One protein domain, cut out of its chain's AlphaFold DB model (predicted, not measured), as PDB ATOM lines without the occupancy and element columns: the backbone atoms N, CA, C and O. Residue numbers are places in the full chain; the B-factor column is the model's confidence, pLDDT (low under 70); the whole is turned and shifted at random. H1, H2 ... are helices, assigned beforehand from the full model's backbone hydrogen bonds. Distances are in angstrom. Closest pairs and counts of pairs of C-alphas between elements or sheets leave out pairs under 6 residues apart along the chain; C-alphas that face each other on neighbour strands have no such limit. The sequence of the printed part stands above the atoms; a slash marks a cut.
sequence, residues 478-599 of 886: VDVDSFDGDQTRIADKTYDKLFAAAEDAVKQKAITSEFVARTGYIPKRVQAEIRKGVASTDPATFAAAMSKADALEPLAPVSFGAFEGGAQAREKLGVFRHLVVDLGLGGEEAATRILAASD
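AT A GLANCE: This is residues 478 to 599 of the 886 residues of the protein "Phage_lysozyme2 domain-containing protein" of Aminobacter aminovorans (UniProt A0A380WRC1). The helical hairpin of H3 and H4 forms the core, with a second helical hairpin, H1 and H2, at one end of the longest axis and H7 at the other; H6 crosses H4, and short H5 makes a corner with H6. The printed part has 122 residues with seven named helices, H1 to H7 in order, and no named strand: all helix, mostly crossed. It is compact, with a radius of gyration of the C-alphas of 14.7 A and spans of 40 by 31 by 23 A.

HOW THE PARTS SIT: H1, residues 485 to 500, touches H2, residues 505 to 519, with residues 495 to 499 alone, at a shallow tilt of 27 degrees, opposite ways; the closest C-alphas, of Phe 499 and Gln 508, are 5.8 A apart. H3, residues 524 to 534, and H4, residues 539 to 552, touch at a steep tilt of 44 degrees, opposite ways, closest at C-alphas 533 and 542, 4.9 A. H2 and H4 only just touch, with 3 pairs of C-alphas within 8 A, closest at 513 and 552, 6.9 A. H5, residues 557 to 562, and H6, residues 566 to 582, only just touch, with 3 such pairs, and only at the corner, closest at C-alphas 560 and 566, 5.7 A. H4 touches H6 with residues 546 to 550 alone, about perpendicular at 81 degrees, closest at C-alphas 546 and 573, 5.8 A. H7, residues 587 to 597, touches H4, closest at C-alphas 539 and 591, 5.0 A. H1 and H7 are apart. In H1 to H7 every O i to N i+4 pair is within hydrogen-bond range.

IN THESE COORDINATES: H1 begins at C-alpha 485 (37.738, -39.910, 11.308) and spans 22.4 A; H2 spans 20.9 A, H4 19.9 A and H6 22.8 A. H7 ends at C-alpha 597 (50.722, -9.101, -5.100).

THE WHOLE: The two C-alphas farthest apart, of Asp 486 and Leu 583, are 42.9 A apart. The printed part has no cut, and the six links between helices are tight. Its mean pLDDT is 89.0; residues 583 to 584 are under 70.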
ATOM      1  N   VAL A 478      37.650 -30.726  25.747       91.88
ATOM      2  CA  VAL A 478      37.414 -32.031  25.106       91.88
ATOM      3  C   VAL A 478      38.275 -32.127  23.855       91.88
ATOM      4  O   VAL A 478      37.840 -31.722  22.786       91.88
ATOM      5  N   ASP A 479      39.498 -32.634  23.980       90.12
ATOM      6  CA  ASP A 479      40.426 -32.696  22.847       90.12
ATOM      7  C   ASP A 479      39.909 -33.633  21.741       90.12
ATOM      8  O   ASP A 479      39.568 -34.786  22.003       90.12
ATOM      9  N   VAL A 480      39.853 -33.122  20.509       93.75
ATOM     10  CA  VAL A 480      39.464 -33.870  19.304       93.75
ATOM     11  C   VAL A 480      40.696 -34.068  18.429       93.75
ATOM     12  O   VAL A 480      41.308 -33.099  17.967       93.75
ATOM     13  N   ASP A 481      41.048 -35.324  18.158       92.31
ATOM     14  CA  ASP A 481      42.116 -35.635  17.212       92.31
ATOM     15  C   ASP A 481      41.664 -35.312  15.779       92.31
ATOM     16  O   ASP A 481      40.695 -35.869  15.266       92.31
ATOM     17  N   SER A 482      42.387 -34.409  15.112       91.69
ATOM     18  CA  SER A 482      42.088 -33.983  13.739       91.69
ATOM     19  C   SER A 482      42.334 -35.071  12.686       91.69
ATOM     20  O   SER A 482      41.902 -34.904  11.545       91.69
ATOM     21  N   PHE A 483      43.020 -36.160  13.045       90.88
ATOM     22  CA  PHE A 483      43.313 -37.290  12.162       90.88
ATOM     23  C   PHE A 483      42.402 -38.502  12.414       90.88
ATOM     24  O   PHE A 483      42.393 -39.432  11.607       90.88
ATOM     25  N   ASP A 484      41.602 -38.482  13.485       93.38
ATOM     26  CA  ASP A 484      40.625 -39.525  13.793       93.38
ATOM     27  C   ASP A 484      39.288 -39.227  13.089       93.38
ATOM     28  O   ASP A 484      38.575 -38.259  13.378       93.38
ATOM     29  N   GLY A 485      38.941 -40.076  12.121       89.75
ATOM     30  CA  GLY A 485      37.738 -39.910  11.308       89.75
ATOM     31  C   GLY A 485      36.426 -39.991  12.095       89.75
ATOM     32  O   GLY A 485      35.437 -39.397  11.662       89.75
ATOM     33  N   ASP A 486      36.397 -40.697  13.225       88.25
ATOM     34  CA  ASP A 486      35.200 -40.852  14.050       88.25
ATOM     35  C   ASP A 486      35.049 -39.673  15.012       88.25
ATOM     36  O   ASP A 486      33.968 -39.081  15.086       88.25
ATOM     37  N   GLN A 487      36.136 -39.253  15.666       92.50
ATOM     38  CA  GLN A 487      36.111 -38.074  16.537       92.50
ATOM     39  C   GLN A 487      35.769 -36.804  15.759       92.50
ATOM     40  O   GLN A 487      34.899 -36.043  16.182       92.50
ATOM     41  N   THR A 488      36.389 -36.593  14.594       93.81
ATOM     42  CA  THR A 488      36.090 -35.426  13.748       93.81
ATOM     43  C   THR A 488      34.642 -35.421  13.270       93.81
ATOM     44  O   THR A 488      34.003 -34.373  13.281       93.81
ATOM     45  N   ARG A 489      34.074 -36.584  12.920       92.94
ATOM     46  CA  ARG A 489      32.664 -36.697  12.508       92.94
ATOM     47  C   ARG A 489      31.700 -36.338  13.638       92.94
ATOM     48  O   ARG A 489      30.741 -35.604  13.402       92.94
ATOM     49  N   ILE A 490      31.941 -36.836  14.852       93.75
ATOM     50  CA  ILE A 490      31.127 -36.491  16.026       93.75
ATOM     51  C   ILE A 490      31.283 -35.009  16.375       93.75
ATOM     52  O   ILE A 490      30.284 -34.345  16.654       93.75
ATOM     53  N   ALA A 491      32.500 -34.467  16.297       94.62
ATOM     54  CA  ALA A 491      32.772 -33.054  16.527       94.62
ATOM     55  C   ALA A 491      32.052 -32.150  15.515       94.62
ATOM     56  O   ALA A 491      31.386 -31.203  15.928       94.62
ATOM     57  N   ASP A 492      32.110 -32.475  14.221       95.56
ATOM     58  CA  ASP A 492      31.397 -31.758  13.157       95.56
ATOM     59  C   ASP A 492      29.882 -31.725  13.429       95.56
ATOM     60  O   ASP A 492      29.279 -30.653  13.461       95.56
ATOM     61  N   LYS A 493      29.270 -32.883  13.717       93.19
ATOM     62  CA  LYS A 493      27.829 -32.971  14.021       93.19
ATOM     63  C   LYS A 493      27.446 -32.233  15.305       93.19
ATOM     64  O   LYS A 493      26.402 -31.586  15.366       93.19
ATOM     65  N   THR A 494      28.288 -32.325  16.332       94.75
ATOM     66  CA  THR A 494      28.109 -31.599  17.598       94.75
ATOM     67  C   THR A 494      28.120 -30.098  17.355       94.75
ATOM     68  O   THR A 494      27.235 -29.386  17.834       94.75
ATOM     69  N   TYR A 495      29.086 -29.621  16.571       95.38
ATOM     70  CA  TYR A 495      29.167 -28.227  16.172       95.38
ATOM     71  C   TYR A 495      27.929 -27.790  15.388       95.38
ATOM     72  O   TYR A 495      27.336 -26.778  15.743       95.38
ATOM     73  N   ASP A 496      27.495 -28.553  14.382       93.94
ATOM     74  CA  ASP A 496      26.321 -28.204  13.577       93.94
ATOM     75  C   ASP A 496      25.044 -28.115  14.427       93.94
ATOM     76  O   ASP A 496      24.258 -27.183  14.248       93.94
ATOM     77  N   LYS A 497      24.866 -29.007  15.413       90.69
ATOM     78  CA  LYS A 497      23.739 -28.962  16.362       90.69
ATOM     79  C   LYS A 497      23.775 -27.708  17.243       90.69
ATOM     80  O   LYS A 497      22.750 -27.049  17.406       90.69
ATOM     81  N   LEU A 498      24.943 -27.348  17.781       92.00
ATOM     82  CA  LEU A 498      25.113 -26.121  18.572       92.00
ATOM     83  C   LEU A 498      24.926 -24.864  17.713       92.00
ATOM     84  O   LEU A 498      24.279 -23.911  18.137       92.00
ATOM     85  N   PHE A 499      25.461 -24.874  16.493       92.25
ATOM     86  CA  PHE A 499      25.378 -23.769  15.547       92.25
ATOM     87  C   PHE A 499      23.941 -23.530  15.070       92.25
ATOM     88  O   PHE A 499      23.515 -22.382  14.985       92.25
ATOM     89  N   ALA A 500      23.177 -24.590  14.785       89.38
ATOM     90  CA  ALA A 500      21.772 -24.491  14.382       89.38
ATOM     91  C   ALA A 500      20.867 -23.959  15.503       89.38
ATOM     92  O   ALA A 500      19.870 -23.300  15.223       89.38
ATOM     93  N   ALA A 501      21.229 -24.194  16.768       88.31
ATOM     94  CA  ALA A 501      20.532 -23.631  17.923       88.31
ATOM     95  C   ALA A 501      20.829 -22.130  18.151       88.31
ATOM     96  O   ALA A 501      20.221 -21.505  19.020       88.31
ATOM     97  N   ALA A 502      21.768 -21.538  17.406       89.19
ATOM     98  CA  ALA A 502      22.140 -20.137  17.542       89.19
ATOM     99  C   ALA A 502      21.176 -19.213  16.778       89.19
ATOM    100  O   ALA A 502      21.067 -19.286  15.556       89.19
ATOM    101  N   GLU A 503      20.530 -18.293  17.496       86.12
ATOM    102  CA  GLU A 503      19.502 -17.391  16.945       86.12
ATOM    103  C   GLU A 503      20.050 -16.283  16.028       86.12
ATOM    104  O   GLU A 503      19.317 -15.757  15.193       86.12
ATOM    105  N   ASP A 504      21.322 -15.899  16.181       90.00
ATOM    106  CA  ASP A 504      21.920 -14.769  15.468       90.00
ATOM    107  C   ASP A 504      23.412 -14.977  15.142       90.00
ATOM    108  O   ASP A 504      24.087 -15.868  15.671       90.00
ATOM    109  N   ALA A 505      23.944 -14.122  14.264       84.38
ATOM    110  CA  ALA A 505      25.326 -14.196  13.785       84.38
ATOM    111  C   ALA A 505      26.384 -13.938  14.881       84.38
ATOM    112  O   ALA A 505      27.517 -14.415  14.771       84.38
ATOM    113  N   VAL A 506      26.042 -13.200  15.943       86.81
ATOM    114  CA  VAL A 506      26.949 -12.927  17.069       86.81
ATOM    115  C   VAL A 506      27.102 -14.187  17.919       86.81
ATOM    116  O   VAL A 506      28.230 -14.588  18.216       86.81
ATOM    117  N   LYS A 507      25.990 -14.861  18.237       89.06
ATOM    118  CA  LYS A 507      25.974 -16.156  18.933       89.06
ATOM    119  C   LYS A 507      26.680 -17.235  18.122       89.06
ATOM    120  O   LYS A 507      27.478 -17.976  18.684       89.06
ATOM    121  N   GLN A 508      26.461 -17.282  16.807       88.19
ATOM    122  CA  GLN A 508      27.165 -18.211  15.916       88.19
ATOM    123  C   GLN A 508      28.684 -18.032  15.993       88.19
ATOM    124  O   GLN A 508      29.402 -19.005  16.203       88.19
ATOM    125  N   LYS A 509      29.178 -16.789  15.899       87.31
ATOM    126  CA  LYS A 509      30.615 -16.496  16.017       87.31
ATOM    127  C   LYS A 509      31.170 -16.900  17.387       87.31
ATOM    128  O   LYS A 509      32.257 -17.470  17.449       87.31
ATOM    129  N   ALA A 510      30.427 -16.636  18.464       88.62
ATOM    130  CA  ALA A 510      30.811 -17.041  19.815       88.62
ATOM    131  C   ALA A 510      30.882 -18.571  19.960       88.62
ATOM    132  O   ALA A 510      31.869 -19.081  20.483       88.62
ATOM    133  N   ILE A 511      29.891 -19.301  19.435       92.38
ATOM    134  CA  ILE A 511      29.868 -20.770  19.429       92.38
ATOM    135  C   ILE A 511      31.055 -21.327  18.650       92.38
ATOM    136  O   ILE A 511      31.706 -22.245  19.135       92.38
ATOM    137  N   THR A 512      31.390 -20.763  17.484       93.56
ATOM    138  CA  THR A 512      32.572 -21.189  16.723       93.56
ATOM    139  C   THR A 512      33.854 -21.018  17.526       93.56
ATOM    140  O   THR A 512      34.610 -21.975  17.663       93.56
ATOM    141  N   SER A 513      34.109 -19.829  18.077       90.56
ATOM    142  CA  SER A 513      35.332 -19.580  18.847       90.56
ATOM    143  C   SER A 513      35.416 -20.456  20.099       90.56
ATOM    144  O   SER A 513      36.470 -21.030  20.359       90.56
ATOM    145  N   GLU A 514      34.313 -20.612  20.835       91.69
ATOM    146  CA  GLU A 514      34.267 -21.424  22.055       91.69
ATOM    147  C   GLU A 514      34.438 -22.917  21.757       91.69
ATOM    148  O   GLU A 514      35.203 -23.605  22.432       91.69
ATOM    149  N   PHE A 515      33.767 -23.423  20.719       95.25
ATOM    150  CA  PHE A 515      33.889 -24.816  20.300       95.25
ATOM    151  C   PHE A 515      35.333 -25.145  19.917       95.25
ATOM    152  O   PHE A 515      35.890 -26.130  20.398       95.25
ATOM    153  N   VAL A 516      35.968 -24.296  19.103       95.38
ATOM    154  CA  VAL A 516      37.361 -24.495  18.676       95.38
ATOM    155  C   VAL A 516      38.315 -24.395  19.869       95.38
ATOM    156  O   VAL A 516      39.203 -25.233  20.002       95.38
ATOM    157  N   ALA A 517      38.107 -23.440  20.780       93.19
ATOM    158  CA  ALA A 517      38.925 -23.298  21.985       93.19
ATOM    159  C   ALA A 517      38.831 -24.518  22.919       93.19
ATOM    160  O   ALA A 517      39.838 -24.942  23.487       93.19
ATOM    161  N   ARG A 518      37.634 -25.097  23.076       93.62
ATOM    162  CA  ARG A 518      37.420 -26.273  23.934       93.62
ATOM    163  C   ARG A 518      37.880 -27.574  23.302       93.62
ATOM    164  O   ARG A 518      38.225 -28.484  24.051       93.62
ATOM    165  N   THR A 519      37.860 -27.670  21.974       95.69
ATOM    166  CA  THR A 519      38.143 -28.929  21.273       95.69
ATOM    167  C   THR A 519      39.523 -29.025  20.650       95.69
ATOM    168  O   THR A 519      39.994 -30.124  20.374       95.69
ATOM    169  N   GLY A 520      40.168 -27.887  20.381       94.44
ATOM    170  CA  GLY A 520      41.368 -27.844  19.549       94.44
ATOM    171  C   GLY A 520      41.111 -28.247  18.089       94.44
ATOM    172  O   GLY A 520      42.069 -28.442  17.339       94.44
ATOM    173  N   TYR A 521      39.843 -28.359  17.673       96.06
ATOM    174  CA  TYR A 521      39.420 -28.788  16.344       96.06
ATOM    175  C   TYR A 521      38.584 -27.714  15.649       96.06
ATOM    176  O   TYR A 521      37.665 -27.143  16.231       96.06
ATOM    177  N   ILE A 522      38.894 -27.452  14.379       96.31
ATOM    178  CA  ILE A 522      38.138 -26.543  13.519       96.31
ATOM    179  C   ILE A 522      37.124 -27.377  12.728       96.31
ATOM    180  O   ILE A 522      37.558 -28.178  11.904       96.31
ATOM    181  N   PRO A 523      35.804 -27.186  12.902       96.50
ATOM    182  CA  PRO A 523      34.785 -27.942  12.170       96.50
ATOM    183  C   PRO A 523      34.908 -27.790  10.652       96.50
ATOM    184  O   PRO A 523      35.192 -26.692  10.159       96.50
ATOM    185  N   LYS A 524      34.618 -28.843   9.880       95.19
ATOM    186  CA  LYS A 524      34.761 -28.854   8.408       95.19
ATOM    187  C   LYS A 524      34.015 -27.725   7.711       95.19
ATOM    188  O   LYS A 524      34.533 -27.154   6.753       95.19
ATOM    189  N   ARG A 525      32.830 -27.357   8.204       94.31
ATOM    190  CA  ARG A 525      32.078 -26.194   7.705       94.31
ATOM    191  C   ARG A 525      32.909 -24.912   7.785       94.31
ATOM    192  O   ARG A 525      32.995 -24.163   6.816       94.31
ATOM    193  N   VAL A 526      33.564 -24.688   8.920       94.81
ATOM    194  CA  VAL A 526      34.407 -23.512   9.168       94.81
ATOM    195  C   VAL A 526      35.691 -23.582   8.338       94.81
ATOM    196  O   VAL A 526      36.096 -22.578   7.753       94.81
ATOM    197  N   GLN A 527      36.295 -24.769   8.203       95.00
ATOM    198  CA  GLN A 527      37.438 -24.988   7.306       95.00
ATOM    199  C   GLN A 527      37.088 -24.624   5.852       95.00
ATOM    200  O   GLN A 527      37.860 -23.949   5.169       95.00
ATOM    201  N   ALA A 528      35.910 -25.038   5.372       93.75
ATOM    202  CA  ALA A 528      35.426 -24.723   4.030       93.75
ATOM    203  C   ALA A 528      35.194 -23.216   3.836       93.75
ATOM    204  O   ALA A 528      35.558 -22.679   2.790       93.75
ATOM    205  N   GLU A 529      34.656 -22.520   4.840       92.00
ATOM    206  CA  GLU A 529      34.505 -21.060   4.817       92.00
ATOM    207  C   GLU A 529      35.856 -20.340   4.713       92.00
ATOM    208  O   GLU A 529      36.008 -19.443   3.882       92.00
ATOM    209  N   ILE A 530      36.852 -20.754   5.509       94.00
ATOM    210  CA  ILE A 530      38.210 -20.192   5.451       94.00
ATOM    211  C   ILE A 530      38.808 -20.432   4.066       94.00
ATOM    212  O   ILE A 530      39.235 -19.482   3.417       94.00
ATOM    213  N   ARG A 531      38.783 -21.676   3.577       94.06
ATOM    214  CA  ARG A 531      39.311 -22.037   2.254       94.06
ATOM    215  C   ARG A 531      38.649 -21.240   1.131       94.06
ATOM    216  O   ARG A 531      39.350 -20.703   0.275       94.06
ATOM    217  N   LYS A 532      37.318 -21.111   1.150       93.50
ATOM    218  CA  LYS A 532      36.577 -20.316   0.161       93.50
ATOM    219  C   LYS A 532      37.007 -18.850   0.190       93.50
ATOM    220  O   LYS A 532      37.194 -18.256  -0.864       93.50
ATOM    221  N   GLY A 533      37.188 -18.272   1.375       92.88
ATOM    222  CA  GLY A 533      37.620 -16.884   1.499       92.88
ATOM    223  C   GLY A 533      39.088 -16.652   1.130       92.88
ATOM    224  O   GLY A 533      39.391 -15.670   0.463       92.88
ATOM    225  N   VAL A 534      39.986 -17.584   1.463       91.88
ATOM    226  CA  VAL A 534      41.415 -17.571   1.073       91.88
ATOM    227  C   VAL A 534      41.591 -17.596  -0.451       91.88
ATOM    228  O   VAL A 534      42.558 -17.029  -0.973       91.88
ATOM    229  N   ALA A 535      40.678 -18.270  -1.153       91.12
ATOM    230  CA  ALA A 535      40.642 -18.361  -2.611       91.12
ATOM    231  C   ALA A 535      39.881 -17.205  -3.287       91.12
ATOM    232  O   ALA A 535      39.912 -17.100  -4.511       91.12
ATOM    233  N   SER A 536      39.191 -16.354  -2.522       91.62
ATOM    234  CA  SER A 536      38.418 -15.243  -3.074       91.62
ATOM    235  C   SER A 536      39.327 -14.163  -3.658       91.62
ATOM    236  O   SER A 536      40.357 -13.825  -3.076       91.62
ATOM    237  N   THR A 537      38.910 -13.585  -4.782       89.06
ATOM    238  CA  THR A 537      39.508 -12.379  -5.373       89.06
ATOM    239  C   THR A 537      38.851 -11.092  -4.872       89.06
ATOM    240  O   THR A 537      39.301 -10.005  -5.220       89.06
ATOM    241  N   ASP A 538      37.792 -11.198  -4.065       92.12
ATOM    242  CA  ASP A 538      37.132 -10.061  -3.425       92.12
ATOM    243  C   ASP A 538      37.857  -9.674  -2.116       92.12
ATOM    244  O   ASP A 538      37.928 -10.512  -1.203       92.12
ATOM    245  N   PRO A 539      38.372  -8.431  -1.986       89.81
ATOM    246  CA  PRO A 539      39.121  -7.997  -0.807       89.81
ATOM    247  C   PRO A 539      38.348  -8.114   0.509       89.81
ATOM    248  O   PRO A 539      38.932  -8.514   1.515       89.81
ATOM    249  N   ALA A 540      37.043  -7.824   0.516       89.88
ATOM    250  CA  ALA A 540      36.223  -7.886   1.726       89.88
ATOM    251  C   ALA A 540      36.048  -9.332   2.218       89.88
ATOM    252  O   ALA A 540      36.299  -9.647   3.385       89.88
ATOM    253  N   THR A 541      35.694 -10.244   1.309       91.81
ATOM    254  CA  THR A 541      35.565 -11.681   1.593       91.81
ATOM    255  C   THR A 541      36.893 -12.282   2.058       91.81
ATOM    256  O   THR A 541      36.921 -13.065   3.012       91.81
ATOM    257  N   PHE A 542      38.001 -11.895   1.422       94.25
ATOM    258  CA  PHE A 542      39.340 -12.330   1.812       94.25
ATOM    259  C   PHE A 542      39.719 -11.814   3.208       94.25
ATOM    260  O   PHE A 542      40.123 -12.603   4.064       94.25
ATOM    261  N   ALA A 543      39.530 -10.516   3.477       91.50
ATOM    262  CA  ALA A 543      39.816  -9.901   4.775       91.50
ATOM    263  C   ALA A 543      39.008 -10.546   5.913       91.50
ATOM    264  O   ALA A 543      39.551 -10.822   6.988       91.50
ATOM    265  N   ALA A 544      37.726 -10.838   5.676       89.38
ATOM    266  CA  ALA A 544      36.868 -11.519   6.642       89.38
ATOM    267  C   ALA A 544      37.363 -12.942   6.950       89.38
ATOM    268  O   ALA A 544      37.381 -13.359   8.111       89.38
ATOM    269  N   ALA A 545      37.808 -13.678   5.928       93.31
ATOM    270  CA  ALA A 545      38.368 -15.014   6.100       93.31
ATOM    271  C   ALA A 545      39.728 -15.001   6.803       93.31
ATOM    272  O   ALA A 545      39.942 -15.836   7.678       93.31
ATOM    273  N   MET A 546      40.605 -14.038   6.499       94.00
ATOM    274  CA  MET A 546      41.867 -13.851   7.227       94.00
ATOM    275  C   MET A 546      41.618 -13.504   8.692       94.00
ATOM    276  O   MET A 546      42.232 -14.102   9.564       94.00
ATOM    277  N   SER A 547      40.665 -12.617   8.980       90.19
ATOM    278  CA  SER A 547      40.304 -12.261  10.358       90.19
ATOM    279  C   SER A 547      39.739 -13.460  11.132       90.19
ATOM    280  O   SER A 547      40.022 -13.644  12.313       90.19
ATOM    281  N   LYS A 548      38.944 -14.310  10.468       90.62
ATOM    282  CA  LYS A 548      38.443 -15.561  11.055       90.62
ATOM    283  C   LYS A 548      39.580 -16.564  11.274       90.62
ATOM    284  O   LYS A 548      39.652 -17.165  12.338       90.62
ATOM    285  N   ALA A 549      40.470 -16.724  10.298       92.81
ATOM    286  CA  ALA A 549      41.641 -17.584  10.408       92.81
ATOM    287  C   ALA A 549      42.577 -17.133  11.541       92.81
ATOM    288  O   ALA A 549      43.023 -17.967  12.321       92.81
ATOM    289  N   ASP A 550      42.794 -15.824  11.679       92.56
ATOM    290  CA  ASP A 550      43.601 -15.217  12.736       92.56
ATOM    291  C   ASP A 550      43.096 -15.576  14.135       92.56
ATOM    292  O   ASP A 550      43.875 -15.962  15.001       92.56
ATOM    293  N   ALA A 551      41.776 -15.516  14.330       90.38
ATOM    294  CA  ALA A 551      41.144 -15.839  15.602       90.38
ATOM    295  C   ALA A 551      41.190 -17.339  15.946       90.38
ATOM    296  O   ALA A 551      41.174 -17.691  17.123       90.38
ATOM    297  N   LEU A 552      41.209 -18.225  14.943       93.25
ATOM    298  CA  LEU A 552      41.098 -19.675  15.143       93.25
ATOM    299  C   LEU A 552      42.449 -20.401  15.152       93.25
ATOM    300  O   LEU A 552      42.584 -21.419  15.827       93.25
ATOM    301  N   GLU A 553      43.452 -19.895  14.433       94.00
ATOM    302  CA  GLU A 553      44.763 -20.543  14.307       94.00
ATOM    303  C   GLU A 553      45.487 -20.741  15.655       94.00
ATOM    304  O   GLU A 553      45.967 -21.851  15.886       94.00
ATOM    305  N   PRO A 554      45.488 -19.769  16.593       92.62
ATOM    306  CA  PRO A 554      46.074 -19.964  17.921       92.62
ATOM    307  C   PRO A 554      45.290 -20.947  18.801       92.62
ATOM    308  O   PRO A 554      45.868 -21.564  19.693       92.62
ATOM    309  N   LEU A 555      43.977 -21.082  18.576       92.81
ATOM    310  CA  LEU A 555      43.102 -21.960  19.362       92.81
ATOM    311  C   LEU A 555      43.241 -23.430  18.944       92.81
ATOM    312  O   LEU A 555      43.105 -24.324  19.775       92.81
ATOM    313  N   ALA A 556      43.515 -23.678  17.664       94.38
ATOM    314  CA  ALA A 556      43.566 -25.015  17.082       94.38
ATOM    315  C   ALA A 556      44.676 -25.147  16.018       94.38
ATOM    316  O   ALA A 556      44.387 -25.420  14.849       94.38
ATOM    317  N   PRO A 557      45.964 -24.988  16.383       93.19
ATOM    318  CA  PRO A 557      47.064 -24.906  15.415       93.19
ATOM    319  C   PRO A 557      47.273 -26.199  14.615       93.19
ATOM    320  O   PRO A 557      47.608 -26.142  13.425       93.19
ATOM    321  N   VAL A 558      47.046 -27.358  15.253       92.38
ATOM    322  CA  VAL A 558      47.125 -28.685  14.619       92.38
ATOM    323  C   VAL A 558      46.013 -28.839  13.589       92.38
ATOM    324  O   VAL A 558      46.298 -29.084  12.417       92.38
ATOM    325  N   SER A 559      44.760 -28.607  13.993       93.50
ATOM    326  CA  SER A 559      43.606 -28.682  13.092       93.50
ATOM    327  C   SER A 559      43.733 -27.702  11.924       93.50
ATOM    328  O   SER A 559      43.489 -28.075  10.779       93.50
ATOM    329  N   PHE A 560      44.221 -26.483  12.186       94.50
ATOM    330  CA  PHE A 560      44.447 -25.466  11.161       94.50
ATOM    331  C   PHE A 560      45.466 -25.903  10.101       94.50
ATOM    332  O   PHE A 560      45.301 -25.619   8.919       94.50
ATOM    333  N   GLY A 561      46.532 -26.600  10.508       88.44
ATOM    334  CA  GLY A 561      47.518 -27.145   9.572       88.44
ATOM    335  C   GLY A 561      47.047 -28.394   8.827       88.44
ATOM    336  O   GLY A 561      47.518 -28.637   7.720       88.44
ATOM    337  N   ALA A 562      46.146 -29.173   9.428       88.31
ATOM    338  CA  ALA A 562      45.721 -30.466   8.907       88.31
ATOM    339  C   ALA A 562      44.655 -30.372   7.801       88.31
ATOM    340  O   ALA A 562      44.551 -31.294   6.992       88.31
ATOM    341  N   PHE A 563      43.859 -29.295   7.743       88.44
ATOM    342  CA  PHE A 563      42.792 -29.190   6.746       88.44
ATOM    343  C   PHE A 563      43.279 -28.741   5.360       88.44
ATOM    344  O   PHE A 563      44.280 -28.040   5.203       88.44
ATOM    345  N   GLU A 564      42.531 -29.129   4.325       87.75
ATOM    346  CA  GLU A 564      42.845 -28.836   2.923       87.75
ATOM    347  C   GLU A 564      42.952 -27.321   2.655       87.75
ATOM    348  O   GLU A 564      41.997 -26.567   2.849       87.75
ATOM    349  N   GLY A 565      44.120 -26.868   2.190       86.94
ATOM    350  CA  GLY A 565      44.413 -25.445   1.977       86.94
ATOM    351  C   GLY A 565      44.891 -24.694   3.228       86.94
ATOM    352  O   GLY A 565      45.224 -23.513   3.128       86.94
ATOM    353  N   GLY A 566      44.999 -25.356   4.386       89.19
ATOM    354  CA  GLY A 566      45.456 -24.757   5.645       89.19
ATOM    355  C   GLY A 566      46.868 -24.167   5.573       89.19
ATOM    356  O   GLY A 566      47.117 -23.086   6.104       89.19
ATOM    357  N   ALA A 567      47.786 -24.809   4.840       89.12
ATOM    358  CA  ALA A 567      49.136 -24.285   4.614       89.12
ATOM    359  C   ALA A 567      49.124 -22.937   3.868       89.12
ATOM    360  O   ALA A 567      49.737 -21.973   4.324       89.12
ATOM    361  N   GLN A 568      48.362 -22.847   2.773       88.06
ATOM    362  CA  GLN A 568      48.201 -21.607   2.008       88.06
ATOM    363  C   GLN A 568      47.484 -20.529   2.834       88.06
ATOM    364  O   GLN A 568      47.857 -19.358   2.791       88.06
ATOM    365  N   ALA A 569      46.465 -20.917   3.606       91.44
ATOM    366  CA  ALA A 569      45.773 -20.004   4.506       91.44
ATOM    367  C   ALA A 569      46.732 -19.428   5.558       91.44
ATOM    368  O   ALA A 569      46.699 -18.226   5.801       91.44
ATOM    369  N   ARG A 570      47.621 -20.251   6.133       92.00
ATOM    370  CA  ARG A 570      48.623 -19.820   7.120       92.00
ATOM    371  C   ARG A 570      49.658 -18.872   6.516       92.00
ATOM    372  O   ARG A 570      49.996 -17.872   7.143       92.00
ATOM    373  N   GLU A 571      50.133 -19.156   5.306       88.50
ATOM    374  CA  GLU A 571      51.062 -18.282   4.582       88.50
ATOM    375  C   GLU A 571      50.452 -16.893   4.352       88.50
ATOM    376  O   GLU A 571      51.011 -15.881   4.782       88.50
ATOM    377  N   LYS A 572      49.259 -16.843   3.748       90.38
ATOM    378  CA  LYS A 572      48.556 -15.581   3.485       90.38
ATOM    379  C   LYS A 572      48.167 -14.850   4.771       90.38
ATOM    380  O   LYS A 572      48.248 -13.624   4.815       90.38
ATOM    381  N   LEU A 573      47.799 -15.583   5.823       92.62
ATOM    382  CA  LEU A 573      47.528 -15.027   7.147       92.62
ATOM    383  C   LEU A 573      48.773 -14.363   7.747       92.62
ATOM    384  O   LEU A 573      48.651 -13.307   8.357       92.62
ATOM    385  N   GLY A 574      49.965 -14.934   7.552       88.06
ATOM    386  CA  GLY A 574      51.223 -14.318   7.980       88.06
ATOM    387  C   GLY A 574      51.443 -12.948   7.335       88.06
ATOM    388  O   GLY A 574      51.718 -11.974   8.036       88.06
ATOM    389  N   VAL A 575      51.231 -12.848   6.018       86.75
ATOM    390  CA  VAL A 575      51.312 -11.568   5.293       86.75
ATOM    391  C   VAL A 575      50.223 -10.603   5.768       86.75
ATOM    392  O   VAL A 575      50.505  -9.439   6.040       86.75
ATOM    393  N   PHE A 576      48.988 -11.080   5.932       87.62
ATOM    394  CA  PHE A 576      47.872 -10.265   6.415       87.62
ATOM    395  C   PHE A 576      48.125  -9.699   7.817       87.62
ATOM    396  O   PHE A 576      47.931  -8.504   8.029       87.62
ATOM    397  N   ARG A 577      48.627 -10.521   8.751       87.25
ATOM    398  CA  ARG A 577      49.045 -10.092  10.094       87.25
ATOM    399  C   ARG A 577      50.109  -9.009  10.012       87.25
ATOM    400  O   ARG A 577      49.943  -7.983  10.651       87.25
ATOM    401  N   HIS A 578      51.146  -9.190   9.199       80.50
ATOM    402  CA  HIS A 578      52.187  -8.174   9.037       80.50
ATOM    403  C   HIS A 578      51.613  -6.832   8.540       80.50
ATOM    404  O   HIS A 578      51.855  -5.779   9.131       80.50
ATOM    405  N   LEU A 579      50.772  -6.862   7.504       76.62
ATOM    406  CA  LEU A 579      50.152  -5.654   6.956       76.62
ATOM    407  C   LEU A 579      49.232  -4.951   7.977       76.62
ATOM    408  O   LEU A 579      49.294  -3.733   8.146       76.62
ATOM    409  N   VAL A 580      48.382  -5.696   8.680       79.06
ATOM    410  CA  VAL A 580      47.410  -5.115   9.622       79.06
ATOM    411  C   VAL A 580      48.071  -4.726  10.947       79.06
ATOM    412  O   VAL A 580      47.889  -3.612  11.441       79.06
ATOM    413  N   VAL A 581      48.862  -5.623  11.534       73.69
ATOM    414  CA  VAL A 581      49.453  -5.448  12.866       73.69
ATOM    415  C   VAL A 581      50.652  -4.505  12.803       73.69
ATOM    416  O   VAL A 581      50.620  -3.457  13.464       73.69
ATOM    417  N   ASP A 582      51.649  -4.823  11.974       70.12
ATOM    418  CA  ASP A 582      52.935  -4.113  11.944       70.12
ATOM    419  C   ASP A 582      52.847  -2.815  11.131       70.12
ATOM    420  O   ASP A 582      53.364  -1.771  11.546       70.12
ATOM    421  N   LEU A 583      52.145  -2.849   9.993       65.75
ATOM    422  CA  LEU A 583      52.011  -1.702   9.086       65.75
ATOM    423  C   LEU A 583      50.735  -0.870   9.311       65.75
ATOM    424  O   LEU A 583      50.625   0.225   8.760       65.75
ATOM    425  N   GLY A 584      49.810  -1.327  10.164       62.47
ATOM    426  CA  GLY A 584      48.630  -0.558  10.578       62.47
ATOM    427  C   GLY A 584      47.581  -0.353   9.484       62.47
ATOM    428  O   GLY A 584      46.815   0.606   9.557       62.47
ATOM    429  N   LEU A 585      47.568  -1.215   8.468       72.31
ATOM    430  CA  LEU A 585      46.588  -1.187   7.384       72.31
ATOM    431  C   LEU A 585      45.202  -1.630   7.866       72.31
ATOM    432  O   LEU A 585      45.078  -2.533   8.694       72.31
ATOM    433  N   GLY A 586      44.148  -1.050   7.284       75.19
ATOM    434  CA  GLY A 586      42.799  -1.602   7.416       75.19
ATOM    435  C   GLY A 586      42.712  -2.985   6.760       75.19
ATOM    436  O   GLY A 586      43.402  -3.248   5.776       75.19
ATOM    437  N   GLY A 587      41.855  -3.872   7.275       79.81
ATOM    438  CA  GLY A 587      41.768  -5.262   6.799       79.81
ATOM    439  C   GLY A 587      41.507  -5.393   5.292       79.81
ATOM    440  O   GLY A 587      42.166  -6.183   4.622       79.81
ATOM    441  N   GLU A 588      40.608  -4.586   4.726       82.44
ATOM    442  CA  GLU A 588      40.346  -4.590   3.276       82.44
ATOM    443  C   GLU A 588      41.506  -4.010   2.455       82.44
ATOM    444  O   GLU A 588      41.788  -4.483   1.352       82.44
ATOM    445  N   GLU A 589      42.227  -3.024   2.995       78.62
ATOM    446  CA  GLU A 589      43.406  -2.461   2.333       78.62
ATOM    447  C   GLU A 589      44.547  -3.487   2.308       78.62
ATOM    448  O   GLU A 589      45.175  -3.700   1.270       78.62
ATOM    449  N   ALA A 590      44.764  -4.194   3.421       82.69
ATOM    450  CA  ALA A 590      45.708  -5.303   3.500       82.69
ATOM    451  C   ALA A 590      45.335  -6.435   2.528       82.69
ATOM    452  O   ALA A 590      46.196  -6.940   1.806       82.69
ATOM    453  N   ALA A 591      44.051  -6.797   2.454       88.12
ATOM    454  CA  ALA A 591      43.554  -7.793   1.509       88.12
ATOM    455  C   ALA A 591      43.790  -7.378   0.053       88.12
ATOM    456  O   ALA A 591      44.298  -8.174  -0.734       88.12
ATOM    457  N   THR A 592      43.498  -6.123  -0.291       84.94
ATOM    458  CA  THR A 592      43.731  -5.579  -1.637       84.94
ATOM    459  C   THR A 592      45.203  -5.697  -2.031       84.94
ATOM    460  O   THR A 592      45.501  -6.155  -3.132       84.94
ATOM    461  N   ARG A 593      46.134  -5.370  -1.121       81.31
ATOM    462  CA  ARG A 593      47.581  -5.499  -1.377       81.31
ATOM    463  C   ARG A 593      48.013  -6.951  -1.584       81.31
ATOM    464  O   ARG A 593      48.753  -7.239  -2.519       81.31
ATOM    465  N   ILE A 594      47.523  -7.880  -0.762       85.25
ATOM    466  CA  ILE A 594      47.850  -9.313  -0.891       85.25
ATOM    467  C   ILE A 594      47.335  -9.885  -2.214       85.25
ATOM    468  O   ILE A 594      48.039 -10.642  -2.889       85.25
ATOM    469  N   LEU A 595      46.112  -9.519  -2.598       85.56
ATOM    470  CA  LEU A 595      45.507  -9.970  -3.845       85.56
ATOM    471  C   LEU A 595      46.225  -9.369  -5.060       85.56
ATOM    472  O   LEU A 595      46.538 -10.104  -5.993       85.56
ATOM    473  N   ALA A 596      46.589  -8.083  -5.013       77.88
ATOM    474  CA  ALA A 596      47.380  -7.430  -6.058       77.88
ATOM    475  C   ALA A 596      48.794  -8.024  -6.192       77.88
ATOM    476  O   ALA A 596      49.305  -8.170  -7.300       77.88
ATOM    477  N   ALA A 597      49.420  -8.431  -5.083       72.50
ATOM    478  CA  ALA A 597      50.722  -9.101  -5.100       72.50
ATOM    479  C   ALA A 597      50.686 -10.487  -5.772       72.50
ATOM    480  O   ALA A 597      51.731 -10.998  -6.170       72.50
ATOM    481  N   SER A 598      49.496 -11.079  -5.913       71.12
ATOM    482  CA  SER A 598      49.275 -12.363  -6.586       71.12
ATOM    483  C   SER A 598      48.950 -12.212  -8.085       71.12
ATOM    484  O   SER A 598      48.739 -13.220  -8.759       71.12
ATOM    485  N   ASP A 599      48.902 -10.983  -8.619       70.06
ATOM    486  CA  ASP A 599      48.652 -10.708 -10.039       70.06
ATOM    487  C   ASP A 599      49.858 -11.149 -10.905       70.06
ATOM    488  O   ASP A 599      50.984 -10.694 -10.661       70.06
TER     489      ASP A 599